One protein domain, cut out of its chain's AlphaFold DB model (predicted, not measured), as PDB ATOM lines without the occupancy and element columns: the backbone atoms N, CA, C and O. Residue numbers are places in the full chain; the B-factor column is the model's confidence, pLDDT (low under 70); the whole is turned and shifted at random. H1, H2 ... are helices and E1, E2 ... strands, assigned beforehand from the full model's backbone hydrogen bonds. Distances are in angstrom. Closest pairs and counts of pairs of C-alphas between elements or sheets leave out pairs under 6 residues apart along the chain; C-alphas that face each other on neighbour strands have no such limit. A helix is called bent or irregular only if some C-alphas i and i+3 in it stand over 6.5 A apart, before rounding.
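AT A GLANCE: This is residues 10 to 114 of the 119 residues of an uncharacterized protein of Neochlamydia sp. TUME1 (UniProt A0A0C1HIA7). One five-stranded sheet folds back on itself into two leaves, E3 and E2 facing E5 and E4 with E1 as the hinge, and it curls like part of a barrel. Two short helices, H1 and H2, make a corner at one end of this folded sheet, and the long link from E3 to E4 sticks out at residues 56 to 62. The printed part has 105 residues with five named strands and then two named helices, in the order E1 E2 E3 E4 E5 H1 H2; the sheet runs E3 - E2 - E1 - E5 - E4, all antiparallel. The class is mixed, helices and strands, though under half of the residues are in named elements. The whole is compact, with a radius of gyration of the C-alphas of 14.0 A and spans of 37 by 32 by 22 A.

HOW THE PARTS SIT: Begin at the hinge of the sheet, E1, residues 10 to 14. On one side its neighbour is E5, residues 75 to 81, antiparallel at 152 degrees; look at N 11 and O 80, 2.8 A apart and within hydrogen-bond range. On the other side is E2, residues 23 to 30, where N 10 and O 24, 2.8 A apart, are within range. The pairing of E2 is staggered: residues 23 to 24 pair with E1, and residues 25 to 30 pair with E3, residues 35 to 39. E2 bends by 69 degrees at residue 26. E3 and E2 form a hairpin, antiparallel at 144 degrees, with N 28 and O 37 2.8 A apart and N 37 and O 28 3.0 A apart. E1, E2 and E3 make a meander, each strand the antiparallel neighbour of the one before. In the other leaf, E4, residues 66 to 72, and E5 form a hairpin, antiparallel at 164 degrees; N 77 and O 69 are 2.7 A apart. The leaves of this folded sheet, one sheet bent back on itself, face each other with 16 pairs of C-alphas within 11 A. The closest C-alphas of the edge strands E3 and E4 are those of Ile 36 and Val 69, 7.8 A apart, while E2 and E4 are apart. H2, residues 104 to 113, is on the sheet at a height of 10.2 A over the sheet and runs across the strands, at 69 degrees to E2 on the local plane; its closest C-alphas to E2 are Leu 112 and Ile 25, 6.7 A apart. H1, residues 84 to 90, only grazes the sheet with its residues 86 to 90. H1 and H2 are close but not clearly touching, about perpendicular at 77 degrees, with the C-alphas of Lys 84 and Thr 104 closest at 4.8 A. In both helices every O i to N i+4 pair is within hydrogen-bond range.

IN THESE COORDINATES: Find C-alpha 10 at (-77.325, 51.870, 136.938), where E1 begins; it runs to Glu 14. E2 runs from Leu 23 to Lys 30, 18.7 A, and E3 from Val 35 to Glu 39. E4 goes 18.5 A from Glu 66 to Ser 72. E5 starts at His 75, at (-86.675, 49.579, 121.139), and reaches Tyr 81 after 19.7 A. H1 goes from Lys 84 to His 90, and H2 runs 14.2 A from Thr 104 to Asn 113, with C-alpha 113 at (-77.331, 51.086, 151.544).

THE WHOLE: The C-alphas farthest apart are those of Asp 57 and Met 97, 40.2 A. The printed part has no cut. Two links are long: residues 40 to 65, of which 56 to 62 stand free, and residues 91 to 103. The mean pLDDT of the printed part is 70.3; look for values under 70 at residues 14 to 19, 30 to 35, 41 to 63, 72 to 73 and 94 to 98.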
ATOM      1  N   TYR A  10     -77.380  51.528 138.348       88.94
ATOM      2  CA  TYR A  10     -77.325  51.870 136.938       88.94
ATOM      3  C   TYR A  10     -78.173  53.107 136.646       88.94
ATOM      4  O   TYR A  10     -79.194  53.349 137.286       88.94
ATOM      5  N   TYR A  11     -77.743  53.877 135.655       88.31
ATOM      6  CA  TYR A  11     -78.509  54.941 135.029       88.31
ATOM      7  C   TYR A  11     -79.278  54.406 133.818       88.31
ATOM      8  O   TYR A  11     -78.706  53.694 132.988       88.31
ATOM      9  N   VAL A  12     -80.548  54.782 133.693       85.94
ATOM     10  CA  VAL A  12     -81.404  54.442 132.552       85.94
ATOM     11  C   VAL A  12     -81.214  55.482 131.442       85.94
ATOM     12  O   VAL A  12     -81.636  56.628 131.584       85.94
ATOM     13  N   LEU A  13     -80.556  55.104 130.341       78.50
ATOM     14  CA  LEU A  13     -80.169  56.031 129.264       78.50
ATOM     15  C   LEU A  13     -81.230  56.171 128.159       78.50
ATOM     16  O   LEU A  13     -81.358  57.244 127.577       78.50
ATOM     17  N   GLU A  14     -82.004  55.118 127.892       67.25
ATOM     18  CA  GLU A  14     -83.065  55.102 126.875       67.25
ATOM     19  C   GLU A  14     -84.343  54.512 127.470       67.25
ATOM     20  O   GLU A  14     -84.429  53.308 127.694       67.25
ATOM     21  N   SER A  15     -85.343  55.356 127.725       57.44
ATOM     22  CA  SER A  15     -86.718  54.918 127.960       57.44
ATOM     23  C   SER A  15     -87.657  55.833 127.188       57.44
ATOM     24  O   SER A  15     -87.897  56.967 127.593       57.44
ATOM     25  N   GLU A  16     -88.208  55.348 126.075       52.19
ATOM     26  CA  GLU A  16     -89.332  56.026 125.416       52.19
ATOM     27  C   GLU A  16     -90.601  56.001 126.281       52.19
ATOM     28  O   GLU A  16     -91.511  56.812 126.104       52.19
ATOM     29  N   GLN A  17     -90.658  55.099 127.266       53.16
ATOM     30  CA  GLN A  17     -91.694  55.107 128.285       53.16
ATOM     31  C   GLN A  17     -91.359  56.190 129.315       53.16
ATOM     32  O   GLN A  17     -90.571  55.987 130.243       53.16
ATOM     33  N   GLY A  18     -91.941  57.376 129.132       51.50
ATOM     34  CA  GLY A  18     -91.947  58.403 130.171       51.50
ATOM     35  C   GLY A  18     -92.486  57.817 131.479       51.50
ATOM     36  O   GLY A  18     -93.495  57.118 131.473       51.50
ATOM     37  N   GLY A  19     -91.799  58.073 132.594       63.16
ATOM     38  CA  GLY A  19     -92.193  57.574 133.918       63.16
ATOM     39  C   GLY A  19     -91.311  56.467 134.502       63.16
ATOM     40  O   GLY A  19     -91.572  56.044 135.623       63.16
ATOM     41  N   ILE A  20     -90.257  56.024 133.806       70.62
ATOM     42  CA  ILE A  20     -89.244  55.144 134.404       70.62
ATOM     43  C   ILE A  20     -88.287  55.964 135.278       70.62
ATOM     44  O   ILE A  20     -87.795  57.014 134.858       70.62
ATOM     45  N   ASN A  21     -88.008  55.474 136.489       73.81
ATOM     46  CA  ASN A  21     -87.000  56.073 137.354       73.81
ATOM     47  C   ASN A  21     -85.628  56.027 136.651       73.81
ATOM     48  O   ASN A  21     -85.210  54.952 136.219       73.81
ATOM     49  N   PRO A  22     -84.904  57.155 136.533       80.00
ATOM     50  CA  PRO A  22     -83.582  57.178 135.909       80.00
ATOM     51  C   PRO A  22     -82.539  56.320 136.641       80.00
ATOM     52  O   PRO A  22     -81.454  56.108 136.102       80.00
ATOM     53  N   LEU A  23     -82.837  55.852 137.855       84.81
ATOM     54  CA  LEU A  23     -81.976  55.005 138.668       84.81
ATOM     55  C   LEU A  23     -82.537  53.585 138.780       84.81
ATOM     56  O   LEU A  23     -83.642  53.383 139.277       84.81
ATOM     57  N   ALA A  24     -81.721  52.609 138.385       85.56
ATOM     58  CA  ALA A  24     -81.956  51.186 138.596       85.56
ATOM     59  C   ALA A  24     -80.951  50.644 139.620       85.56
ATOM     60  O   ALA A  24     -79.775  50.431 139.318       85.56
ATOM     61  N   ILE A  25     -81.406  50.442 140.851       84.12
ATOM     62  CA  ILE A  25     -80.632  49.917 141.976       84.12
ATOM     63  C   ILE A  25     -80.803  48.395 142.006       84.12
ATOM     64  O   ILE A  25     -81.908  47.882 141.883       84.12
ATOM     65  N   ARG A  26     -79.709  47.644 142.152       83.69
ATOM     66  CA  ARG A  26     -79.726  46.172 142.219       83.69
ATOM     67  C   ARG A  26     -80.544  45.492 141.107       83.69
ATOM     68  O   ARG A  26     -81.462  44.727 141.412       83.69
ATOM     69  N   PRO A  27     -80.246  45.724 139.814       79.31
ATOM     70  CA  PRO A  27     -80.996  45.061 138.760       79.31
ATOM     71  C   PRO A  27     -80.828  43.534 138.826       79.31
ATOM     72  O   PRO A  27     -79.736  42.999 139.051       79.31
ATOM     73  N   GLN A  28     -81.933  42.830 138.601       75.81
ATOM     74  CA  GLN A  28     -82.051  41.376 138.618       75.81
ATOM     75  C   GLN A  28     -82.598  40.884 137.284       75.81
ATOM     76  O   GLN A  28     -83.670  41.309 136.850       75.81
ATOM     77  N   ILE A  29     -81.902  39.932 136.662       73.81
ATOM     78  CA  ILE A  29     -82.350  39.309 135.411       73.81
ATOM     79  C   ILE A  29     -83.016  37.969 135.733       73.81
ATOM     80  O   ILE A  29     -82.353  36.969 136.010       73.81
ATOM     81  N   LYS A  30     -84.347  37.938 135.687       68.69
ATOM     82  CA  LYS A  30     -85.196  36.783 136.015       68.69
ATOM     83  C   LYS A  30     -85.652  36.039 134.758       68.69
ATOM     84  O   LYS A  30     -85.470  36.484 133.627       68.69
ATOM     85  N   ASN A  31     -86.268  34.870 134.962       67.12
ATOM     86  CA  ASN A  31     -86.911  34.072 133.910       67.12
ATOM     87  C   ASN A  31     -86.006  33.765 132.700       67.12
ATOM     88  O   ASN A  31     -86.439  33.915 131.560       67.12
ATOM     89  N   GLN A  32     -84.757  33.340 132.945       66.88
ATOM     90  CA  GLN A  32     -83.769  33.044 131.888       66.88
ATOM     91  C   GLN A  32     -83.555  34.232 130.938       66.88
ATOM     92  O   GLN A  32     -83.540  34.082 129.718       66.88
ATOM     93  N   GLY A  33     -83.489  35.438 131.503       62.28
ATOM     94  CA  GLY A  33     -83.375  36.659 130.724       62.28
ATOM     95  C   GLY A  33     -84.699  37.372 130.472       62.28
ATOM     96  O   GLY A  33     -84.710  38.563 130.238       62.28
ATOM     97  N   LYS A  34     -85.851  36.709 130.532       62.59
ATOM     98  CA  LYS A  34     -87.085  37.297 129.980       62.59
ATOM     99  C   LYS A  34     -87.636  38.504 130.739       62.59
ATOM    100  O   LYS A  34     -88.562  39.133 130.230       62.59
ATOM    101  N   VAL A  35     -87.162  38.750 131.957       66.50
ATOM    102  CA  VAL A  35     -87.647  39.818 132.833       66.50
ATOM    103  C   VAL A  35     -86.461  40.484 133.518       66.50
ATOM    104  O   VAL A  35     -85.610  39.791 134.070       66.50
ATOM    105  N   ILE A  36     -86.450  41.815 133.531       72.62
ATOM    106  CA  ILE A  36     -85.568  42.617 134.381       72.62
ATOM    107  C   ILE A  36     -86.402  43.349 135.440       72.62
ATOM    108  O   ILE A  36     -87.482  43.859 135.142       72.62
ATOM    109  N   GLU A  37     -85.914  43.357 136.677       76.38
ATOM    110  CA  GLU A  37     -86.498  44.067 137.823       76.38
ATOM    111  C   GLU A  37     -85.383  44.810 138.565       76.38
ATOM    112  O   GLU A  37     -84.243  44.348 138.551       76.38
ATOM    113  N   TRP A  38     -85.681  45.941 139.200       80.06
ATOM    114  CA  TRP A  38     -84.723  46.703 140.006       80.06
ATOM    115  C   TRP A  38     -85.432  47.438 141.148       80.06
ATOM    116  O   TRP A  38     -86.641  47.660 141.104       80.06
ATOM    117  N   GLU A  39     -84.662  47.799 142.167       81.56
ATOM    118  CA  GLU A  39     -85.029  48.757 143.210       81.56
ATOM    119  C   GLU A  39     -84.834  50.187 142.686       81.56
ATOM    120  O   GLU A  39     -83.974  50.438 141.842       81.56
ATOM    121  N   ASP A  40     -85.596  51.151 143.184       77.31
ATOM    122  CA  ASP A  40     -85.504  52.545 142.753       77.31
ATOM    123  C   ASP A  40     -85.706  53.530 143.920       77.31
ATOM    124  O   ASP A  40     -85.799  53.140 145.084       77.31
ATOM    125  N   THR A  41     -85.676  54.832 143.631       68.88
ATOM    126  CA  THR A  41     -85.669  55.905 144.643       68.88
ATOM    127  C   THR A  41     -87.050  56.521 144.943       68.88
ATOM    128  O   THR A  41     -87.098  57.584 145.564       68.88
ATOM    129  N   GLY A  42     -88.175  55.914 144.523       60.09
ATOM    130  CA  GLY A  42     -89.524  56.493 144.687       60.09
ATOM    131  C   GLY A  42     -90.694  55.489 144.740       60.09
ATOM    132  O   GLY A  42     -90.558  54.328 144.377       60.09
ATOM    133  N   HIS A  43     -91.876  55.941 145.195       43.78
ATOM    134  CA  HIS A  43     -93.125  55.156 145.245       43.78
ATOM    135  C   HIS A  43     -93.636  54.810 143.830       43.78
ATOM    136  O   HIS A  43     -94.512  55.490 143.298       43.78
ATOM    137  N   GLY A  44     -93.100  53.774 143.188       37.12
ATOM    138  CA  GLY A  44     -93.487  53.465 141.811       37.12
ATOM    139  C   GLY A  44     -92.952  52.142 141.298       37.12
ATOM    140  O   GLY A  44     -92.094  52.106 140.432       37.12
ATOM    141  N   PHE A  45     -93.516  51.042 141.788       45.81
ATOM    142  CA  PHE A  45     -93.289  49.710 141.236       45.81
ATOM    143  C   PHE A  45     -93.727  49.659 139.762       45.81
ATOM    144  O   PHE A  45     -94.928  49.686 139.492       45.81
ATOM    145  N   TRP A  46     -92.798  49.553 138.807       36.72
ATOM    146  CA  TRP A  46     -93.124  49.228 137.411       36.72
ATOM    147  C   TRP A  46     -92.399  47.963 136.956       36.72
ATOM    148  O   TRP A  46     -91.234  47.946 136.574       36.72
ATOM    149  N   SER A  47     -93.154  46.870 137.029       38.50
ATOM    150  CA  SER A  47     -92.809  45.535 136.559       38.50
ATOM    151  C   SER A  47     -93.124  45.329 135.074       38.50
ATOM    152  O   SER A  47     -94.149  45.802 134.586       38.50
ATOM    153  N   LYS A  48     -92.325  44.446 134.455       35.31
ATOM    154  CA  LYS A  48     -92.443  43.809 133.127       35.31
ATOM    155  C   LYS A  48     -91.905  44.599 131.936       35.31
ATOM    156  O   LYS A  48     -92.655  45.105 131.108       35.31
ATOM    157  N   LEU A  49     -90.605  44.436 131.715       37.28
ATOM    158  CA  LEU A  49     -90.088  44.315 130.357       37.28
ATOM    159  C   LEU A  49     -90.075  42.844 129.939       37.28
ATOM    160  O   LEU A  49     -89.466  42.004 130.597       37.28
ATOM    161  N   LYS A  50     -90.824  42.535 128.871       35.31
ATOM    162  CA  LYS A  50     -90.774  41.263 128.145       35.31
ATOM    163  C   LYS A  50     -89.658  41.376 127.119       35.31
ATOM    164  O   LYS A  50     -89.953  41.815 126.015       35.31
ATOM    165  N   THR A  51     -88.434  40.968 127.432       37.91
ATOM    166  CA  THR A  51     -87.497  40.424 126.426       37.91
ATOM    167  C   THR A  51     -86.188  39.985 127.064       37.91
ATOM    168  O   THR A  51     -85.753  40.517 128.079       37.91
ATOM    169  N   SER A  52     -85.596  38.954 126.459       37.53
ATOM    170  CA  SER A  52     -84.321  38.371 126.865       37.53
ATOM    171  C   SER A  52     -83.158  39.333 126.591       37.53
ATOM    172  O   SER A  52     -82.988  39.711 125.434       37.53
ATOM    173  N   PRO A  53     -82.298  39.672 127.570       46.72
ATOM    174  CA  PRO A  53     -80.968  40.154 127.286       46.72
ATOM    175  C   PRO A  53     -80.218  39.040 126.561       46.72
ATOM    176  O   PRO A  53     -80.254  37.867 126.945       46.72
ATOM    177  N   SER A  54     -79.528  39.419 125.498       40.72
ATOM    178  CA  SER A  54     -78.469  38.627 124.903       40.72
ATOM    179  C   SER A  54     -77.293  38.610 125.881       40.72
ATOM    180  O   SER A  54     -76.365  39.409 125.791       40.72
ATOM    181  N   THR A  55     -77.331  37.701 126.856       43.69
ATOM    182  CA  THR A  55     -76.145  37.355 127.642       43.69
ATOM    183  C   THR A  55     -75.158  36.678 126.703       43.69
ATOM    184  O   THR A  55     -75.285  35.487 126.426       43.69
ATOM    185  N   ARG A  56     -74.190  37.439 126.181       38.94
ATOM    186  CA  ARG A  56     -72.917  36.836 125.789       38.94
ATOM    187  C   ARG A  56     -72.326  36.236 127.057       38.94
ATOM    188  O   ARG A  56     -72.181  36.942 128.053       38.94
ATOM    189  N   ASP A  57     -72.109  34.929 126.997       37.06
ATOM    190  CA  ASP A  57     -71.440  34.113 127.994       37.06
ATOM    191  C   ASP A  57     -70.299  34.861 128.681       37.06
ATOM    192  O   ASP A  57     -69.346  35.272 128.031       37.06
ATOM    193  N   GLU A  58     -70.436  35.032 129.992       37.22
ATOM    194  CA  GLU A  58     -69.454  34.642 130.999       37.22
ATOM    195  C   GLU A  58     -70.090  34.897 132.377       37.22
ATOM    196  O   GLU A  58     -70.699  35.939 132.630       37.22
ATOM    197  N   MET A  59     -69.991  33.925 133.289       38.47
ATOM    198  CA  MET A  59     -70.240  34.139 134.716       38.47
ATOM    199  C   MET A  59     -69.171  35.098 135.245       38.47
ATOM    200  O   MET A  59     -68.166  34.681 135.815       38.47
ATOM    201  N   ILE A  60     -69.364  36.392 135.028       40.47
ATOM    202  CA  ILE A  60     -68.452  37.410 135.517       40.47
ATOM    203  C   ILE A  60     -68.948  37.837 136.902       40.47
ATOM    204  O   ILE A  60     -70.022  38.413 137.053       40.47
ATOM    205  N   SER A  61     -68.129  37.590 137.926       45.28
ATOM    206  CA  SER A  61     -68.262  38.136 139.290       45.28
ATOM    207  C   SER A  61     -68.117  39.676 139.349       45.28
ATOM    208  O   SER A  61     -67.864  40.243 140.411       45.28
ATOM    209  N   TYR A  62     -68.254  40.360 138.215       56.59
ATOM    210  CA  TYR A  62     -68.136  41.799 138.041       56.59
ATOM    211  C   TYR A  62     -69.469  42.319 137.514       56.59
ATOM    212  O   TYR A  62     -70.051  41.760 136.584       56.59
ATOM    213  N   CYS A  63     -69.960  43.396 138.122       67.06
ATOM    214  CA  CYS A  63     -71.140  44.087 137.624       67.06
ATOM    215  C   CYS A  63     -70.828  44.621 136.213       67.06
ATOM    216  O   CYS A  63     -69.829  45.328 136.058       67.06
ATOM    217  N   PRO A  64     -71.620  44.274 135.182       75.94
ATOM    218  CA  PRO A  64     -71.358  44.705 133.816       75.94
ATOM    219  C   PRO A  64     -71.431  46.227 133.727       75.94
ATOM    220  O   PRO A  64     -72.243  46.857 134.401       75.94
ATOM    221  N   THR A  65     -70.599  46.836 132.888       81.44
ATOM    222  CA  THR A  65     -70.617  48.293 132.682       81.44
ATOM    223  C   THR A  65     -71.892  48.761 131.989       81.44
ATOM    224  O   THR A  65     -72.335  49.881 132.223       81.44
ATOM    225  N   GLU A  66     -72.507  47.904 131.175       81.75
ATOM    226  CA  GLU A  66     -73.777  48.164 130.504       81.75
ATOM    227  C   GLU A  66     -74.649  46.904 130.486       81.75
ATOM    228  O   GLU A  66     -74.151  45.789 130.323       81.75
ATOM    229  N   ILE A  67     -75.962  47.086 130.624       78.81
ATOM    230  CA  ILE A  67     -76.979  46.049 130.436       78.81
ATOM    231  C   ILE A  67     -77.948  46.568 129.379       78.81
ATOM    232  O   ILE A  67     -78.558  47.624 129.547       78.81
ATOM    233  N   ILE A  68     -78.084  45.823 128.287       78.25
ATOM    234  CA  ILE A  68     -79.025  46.132 127.212       78.25
ATOM    235  C   ILE A  68     -80.162  45.127 127.303       78.25
ATOM    236  O   ILE A  68     -79.943  43.915 127.239       78.25
ATOM    237  N   VAL A  69     -81.375  45.638 127.463       73.94
ATOM    238  CA  VAL A  69     -82.590  44.833 127.488       73.94
ATOM    239  C   VAL A  69     -83.407  45.251 126.279       73.94
ATOM    240  O   VAL A  69     -83.737  46.430 126.170       73.94
ATOM    241  N   PRO A  70     -83.742  44.346 125.350       70.00
ATOM    242  CA  PRO A  70     -84.719  44.695 124.334       70.00
ATOM    243  C   PRO A  70     -86.037  45.074 125.036       70.00
ATOM    244  O   PRO A  70     -86.260  44.744 126.198       70.00
ATOM    245  N   ILE A  71     -86.906  45.817 124.372       70.06
ATOM    246  CA  ILE A  71     -88.278  46.084 124.838       70.06
ATOM    247  C   ILE A  71     -89.261  45.627 123.760       70.06
ATOM    248  O   ILE A  71     -90.306  45.045 124.054       70.06
ATOM    249  N   SER A  72     -88.892  45.860 122.501       68.94
ATOM    250  CA  SER A  72     -89.560  45.391 121.290       68.94
ATOM    251  C   SER A  72     -88.525  45.238 120.170       68.94
ATOM    252  O   SER A  72     -87.345  45.508 120.379       68.94
ATOM    253  N   ASP A  73     -88.957  44.860 118.965       69.50
ATOM    254  CA  ASP A  73     -88.065  44.687 117.803       69.50
ATOM    255  C   ASP A  73     -87.301  45.964 117.397       69.50
ATOM    256  O   ASP A  73     -86.303  45.896 116.685       69.50
ATOM    257  N   THR A  74     -87.759  47.135 117.851       70.69
ATOM    258  CA  THR A  74     -87.211  48.454 117.496       70.69
ATOM    259  C   THR A  74     -86.755  49.281 118.695       70.69
ATOM    260  O   THR A  74     -86.209  50.361 118.495       70.69
ATOM    261  N   HIS A  75     -86.974  48.812 119.927       70.31
ATOM    262  CA  HIS A  75     -86.675  49.579 121.139       70.31
ATOM    263  C   HIS A  75     -85.865  48.749 122.124       70.31
ATOM    264  O   HIS A  75     -86.119  47.557 122.316       70.31
ATOM    265  N   GLN A  76     -84.932  49.412 122.798       74.88
ATOM    266  CA  GLN A  76     -84.075  48.827 123.816       74.88
ATOM    267  C   GLN A  76     -84.018  49.745 125.040       74.88
ATOM    268  O   GLN A  76     -83.957  50.965 124.920       74.88
ATOM    269  N   LEU A  77     -84.038  49.141 126.223       78.00
ATOM    270  CA  LEU A  77     -83.681  49.769 127.481       78.00
ATOM    271  C   LEU A  77     -82.176  49.607 127.663       78.00
ATOM    272  O   LEU A  77     -81.669  48.483 127.730       78.00
ATOM    273  N   LYS A  78     -81.469  50.724 127.800       82.19
ATOM    274  CA  LYS A  78     -80.042  50.715 128.111       82.19
ATOM    275  C   LYS A  78     -79.802  51.155 129.551       82.19
ATOM    276  O   LYS A  78     -80.085  52.297 129.909       82.19
ATOM    277  N   LEU A  79     -79.248  50.253 130.356       84.50
ATOM    278  CA  LEU A  79     -78.748  50.533 131.697       84.50
ATOM    279  C   LEU A  79     -77.230  50.678 131.637       84.50
ATOM    280  O   LEU A  79     -76.539  49.787 131.148       84.50
ATOM    281  N   VAL A  80     -76.698  51.775 132.161       88.38
ATOM    282  CA  VAL A  80     -75.252  52.032 132.218       88.38
ATOM    283  C   VAL A  80     -74.830  52.145 133.669       88.38
ATOM    284  O   VAL A  80     -75.511  52.799 134.451       88.38
ATOM    285  N   TYR A  81     -73.728  51.502 134.047       87.94
ATOM    286  CA  TYR A  81     -73.211  51.549 135.409       87.94
ATOM    287  C   TYR A  81     -73.065  53.001 135.864       87.94
ATOM    288  O   TYR A  81     -72.422  53.815 135.197       87.94
ATOM    289  N   LEU A  82     -73.695  53.341 136.986       89.44
ATOM    290  CA  LEU A  82     -73.783  54.719 137.435       89.44
ATOM    291  C   LEU A  82     -72.438  55.175 137.999       89.44
ATOM    292  O   LEU A  82     -72.062  54.858 139.129       89.44
ATOM    293  N   THR A  83     -71.711  55.951 137.206       89.69
ATOM    294  CA  THR A  83     -70.505  56.643 137.653       89.69
ATOM    295  C   THR A  83     -70.854  58.006 138.239       89.69
ATOM    296  O   THR A  83     -71.902  58.582 137.933       89.69
ATOM    297  N   LYS A  84     -69.941  58.566 139.042       90.25
ATOM    298  CA  LYS A  84     -70.043  59.959 139.497       90.25
ATOM    299  C   LYS A  84     -70.217  60.925 138.320       90.25
ATOM    300  O   LYS A  84     -71.030  61.832 138.397       90.25
ATOM    301  N   GLU A  85     -69.510  60.707 137.214       87.56
ATOM    302  CA  GLU A  85     -69.613  61.557 136.021       87.56
ATOM    303  C   GLU A  85     -71.018  61.537 135.405       87.56
ATOM    304  O   GLU A  85     -71.567  62.589 135.074       87.56
ATOM    305  N   ILE A  86     -71.629  60.351 135.286       87.00
ATOM    306  CA  ILE A  86     -73.004  60.207 134.787       87.00
ATOM    307  C   ILE A  86     -73.982  60.871 135.756       87.00
ATOM    308  O   ILE A  86     -74.855  61.625 135.327       87.00
ATOM    309  N   PHE A  87     -73.806  60.644 137.059       87.06
ATOM    310  CA  PHE A  87     -74.623  61.268 138.092       87.06
ATOM    311  C   PHE A  87     -74.556  62.796 138.037       87.06
ATOM    312  O   PHE A  87     -75.590  63.455 137.953       87.06
ATOM    313  N   ASP A  88     -73.351  63.362 138.014       86.19
ATOM    314  CA  ASP A  88     -73.123  64.804 137.967       86.19
ATOM    315  C   ASP A  88     -73.750  65.428 136.718       86.19
ATOM    316  O   ASP A  88     -74.355  66.500 136.796       86.19
ATOM    317  N   LYS A  89     -73.657  64.740 135.577       85.94
ATOM    318  CA  LYS A  89     -74.165  65.223 134.292       85.94
ATOM    319  C   LYS A  89     -75.688  65.129 134.164       85.94
ATOM    320  O   LYS A  89     -76.288  66.037 133.590       85.94
ATOM    321  N   HIS A  90     -76.301  64.056 134.666       83.19
ATOM    322  CA  HIS A  90     -77.693  63.712 134.347       83.19
ATOM    323  C   HIS A  90     -78.661  63.763 135.537       83.19
ATOM    324  O   HIS A  90     -79.850  64.001 135.332       83.19
ATOM    325  N   ILE A  91     -78.185  63.564 136.769       79.50
ATOM    326  CA  ILE A  91     -79.048  63.318 137.938       79.50
ATOM    327  C   ILE A  91     -78.883  64.395 139.017       79.50
ATOM    328  O   ILE A  91     -79.881  64.845 139.576       79.50
ATOM    329  N   SER A  92     -77.658  64.858 139.277       78.69
ATOM    330  CA  SER A  92     -77.307  65.743 140.404       78.69
ATOM    331  C   SER A  92     -78.197  66.988 140.530       78.69
ATOM    332  O   SER A  92     -78.584  67.366 141.632       78.69
ATOM    333  N   LYS A  93     -78.575  67.591 139.396       72.69
ATOM    334  CA  LYS A  93     -79.401  68.807 139.329       72.69
ATOM    335  C   LYS A  93     -80.875  68.572 139.657       72.69
ATOM    336  O   LYS A  93     -81.556  69.511 140.053       72.69
ATOM    337  N   ASN A  94     -81.352  67.343 139.473       69.06
ATOM    338  CA  ASN A  94     -82.758  66.962 139.618       69.06
ATOM    339  C   ASN A  94     -83.010  66.103 140.868       69.06
ATOM    340  O   ASN A  94     -84.160  65.879 141.236       69.06
ATOM    341  N   ALA A  95     -81.954  65.610 141.519       68.81
ATOM    342  CA  ALA A  95     -82.060  64.829 142.740       68.81
ATOM    343  C   ALA A  95     -82.520  65.703 143.916       68.81
ATOM    344  O   ALA A  95     -81.965  66.777 144.177       68.81
ATOM    345  N   ALA A  96     -83.504  65.210 144.673       62.50
ATOM    346  CA  ALA A  96     -83.890  65.816 145.939       62.50
ATOM    347  C   ALA A  96     -82.662  65.908 146.861       62.50
ATOM    348  O   ALA A  96     -81.861  64.980 146.933       62.50
ATOM    349  N   MET A  97     -82.495  67.048 147.535       65.25
ATOM    350  CA  MET A  97     -81.356  67.347 148.419       65.25
ATOM    351  C   MET A  97     -79.971  67.438 147.746       65.25
ATOM    352  O   MET A  97     -79.005  67.721 148.446       65.25
ATOM    353  N   GLN A  98     -79.873  67.266 146.419       69.94
ATOM    354  CA  GLN A  98     -78.642  67.425 145.626       69.94
ATOM    355  C   GLN A  98     -77.399  66.799 146.296       69.94
ATOM    356  O   GLN A  98     -76.433  67.514 146.597       69.94
ATOM    357  N   PRO A  99     -77.414  65.480 146.577       75.69
ATOM    358  CA  PRO A  99     -76.295  64.831 147.239       75.69
ATOM    359  C   PRO A  99     -75.028  64.974 146.394       75.69
ATOM    360  O   PRO A  99     -75.058  64.876 145.165       75.69
ATOM    361  N   LYS A 100     -73.908  65.224 147.071       81.19
ATOM    362  CA  LYS A 100     -72.581  65.298 146.464       81.19
ATOM    363  C   LYS A 100     -71.800  64.071 146.889       81.19
ATOM    364  O   LYS A 100     -71.775  63.749 148.070       81.19
ATOM    365  N   PHE A 101     -71.162  63.434 145.921       87.88
ATOM    366  CA  PHE A 101     -70.305  62.277 146.143       87.88
ATOM    367  C   PHE A 101     -68.896  62.630 145.686       87.88
ATOM    368  O   PHE A 101     -68.730  63.268 144.647       87.88
ATOM    369  N   GLU A 102     -67.877  62.222 146.429       89.06
ATOM    370  CA  GLU A 102     -66.476  62.420 146.057       89.06
ATOM    371  C   GLU A 102     -66.015  61.338 145.080       89.06
ATOM    372  O   GLU A 102     -65.235  61.605 144.163       89.06
ATOM    373  N   THR A 103     -66.551  60.121 145.216       89.62
ATOM    374  CA  THR A 103     -66.164  58.969 144.394       89.62
ATOM    375  C   THR A 103     -67.367  58.203 143.846       89.62
ATOM    376  O   THR A 103     -68.453  58.193 144.423       89.62
ATOM    377  N   THR A 104     -67.163  57.487 142.734       86.88
ATOM    378  CA  THR A 104     -68.164  56.541 142.209       86.88
ATOM    379  C   THR A 104     -68.512  55.459 143.235       86.88
ATOM    380  O   THR A 104     -69.658  55.035 143.306       86.88
ATOM    381  N   GLN A 105     -67.551  55.017 144.051       87.56
ATOM    382  CA  GLN A 105     -67.797  53.986 145.058       87.56
ATOM    383  C   GLN A 105     -68.695  54.492 146.193       87.56
ATOM    384  O   GLN A 105     -69.610  53.786 146.605       87.56
ATOM    385  N   GLU A 106     -68.467  55.715 146.667       87.62
ATOM    386  CA  GLU A 106     -69.329  56.362 147.658       87.62
ATOM    387  C   GLU A 106     -70.761  56.512 147.140       87.62
ATOM    388  O   GLU A 106     -71.708  56.140 147.830       87.62
ATOM    389  N   LEU A 107     -70.912  56.967 145.895       88.81
ATOM    390  CA  LEU A 107     -72.205  57.062 145.229       88.81
ATOM    391  C   LEU A 107     -72.926  55.710 145.196       88.81
ATOM    392  O   LEU A 107     -74.095  55.611 145.567       88.81
ATOM    393  N   GLN A 108     -72.231  54.661 144.754       89.56
ATOM    394  CA  GLN A 108     -72.790  53.312 144.670       89.56
ATOM    395  C   GLN A 108     -73.216  52.820 146.055       89.56
ATOM    396  O   GLN A 108     -74.343  52.362 146.233       89.56
ATOM    397  N   ASN A 109     -72.358  52.997 147.060       86.69
ATOM    398  CA  ASN A 109     -72.652  52.628 148.438       86.69
ATOM    399  C   ASN A 109     -73.849  53.393 149.005       86.69
ATOM    400  O   ASN A 109     -74.648  52.792 149.718       86.69
ATOM    401  N   TYR A 110     -73.993  54.683 148.699       87.56
ATOM    402  CA  TYR A 110     -75.129  55.479 149.153       87.56
ATOM    403  C   TYR A 110     -76.446  54.875 148.666       87.56
ATOM    404  O   TYR A 110     -77.300  54.532 149.478       87.56
ATOM    405  N   TYR A 111     -76.596  54.671 147.358       85.81
ATOM    406  CA  TYR A 111     -77.842  54.141 146.798       85.81
ATOM    407  C   TYR A 111     -78.081  52.672 147.156       85.81
ATOM    408  O   TYR A 111     -79.225  52.276 147.343       85.81
ATOM    409  N   LEU A 112     -77.030  51.860 147.301       84.88
ATOM    410  CA  LEU A 112     -77.191  50.472 147.736       84.88
ATOM    411  C   LEU A 112     -77.615  50.390 149.211       84.88
ATOM    412  O   LEU A 112     -78.455  49.567 149.556       84.88
ATOM    413  N   ASN A 113     -77.070  51.215 150.103       83.00
ATOM    414  CA  ASN A 113     -77.331  51.086 151.544       83.00
ATOM    415  C   ASN A 113     -78.476  51.970 152.059       83.00
ATOM    416  O   ASN A 113     -78.884  51.823 153.210       83.00
ATOM    417  N   THR A 114     -79.004  52.873 151.236       81.06
ATOM    418  CA  THR A 114     -80.141  53.713 151.618       81.06
ATOM    419  C   THR A 114     -81.451  52.955 151.422       81.06
ATOM    420  O   THR A 114     -81.740  52.456 150.337       81.06
TER     421      THR A 114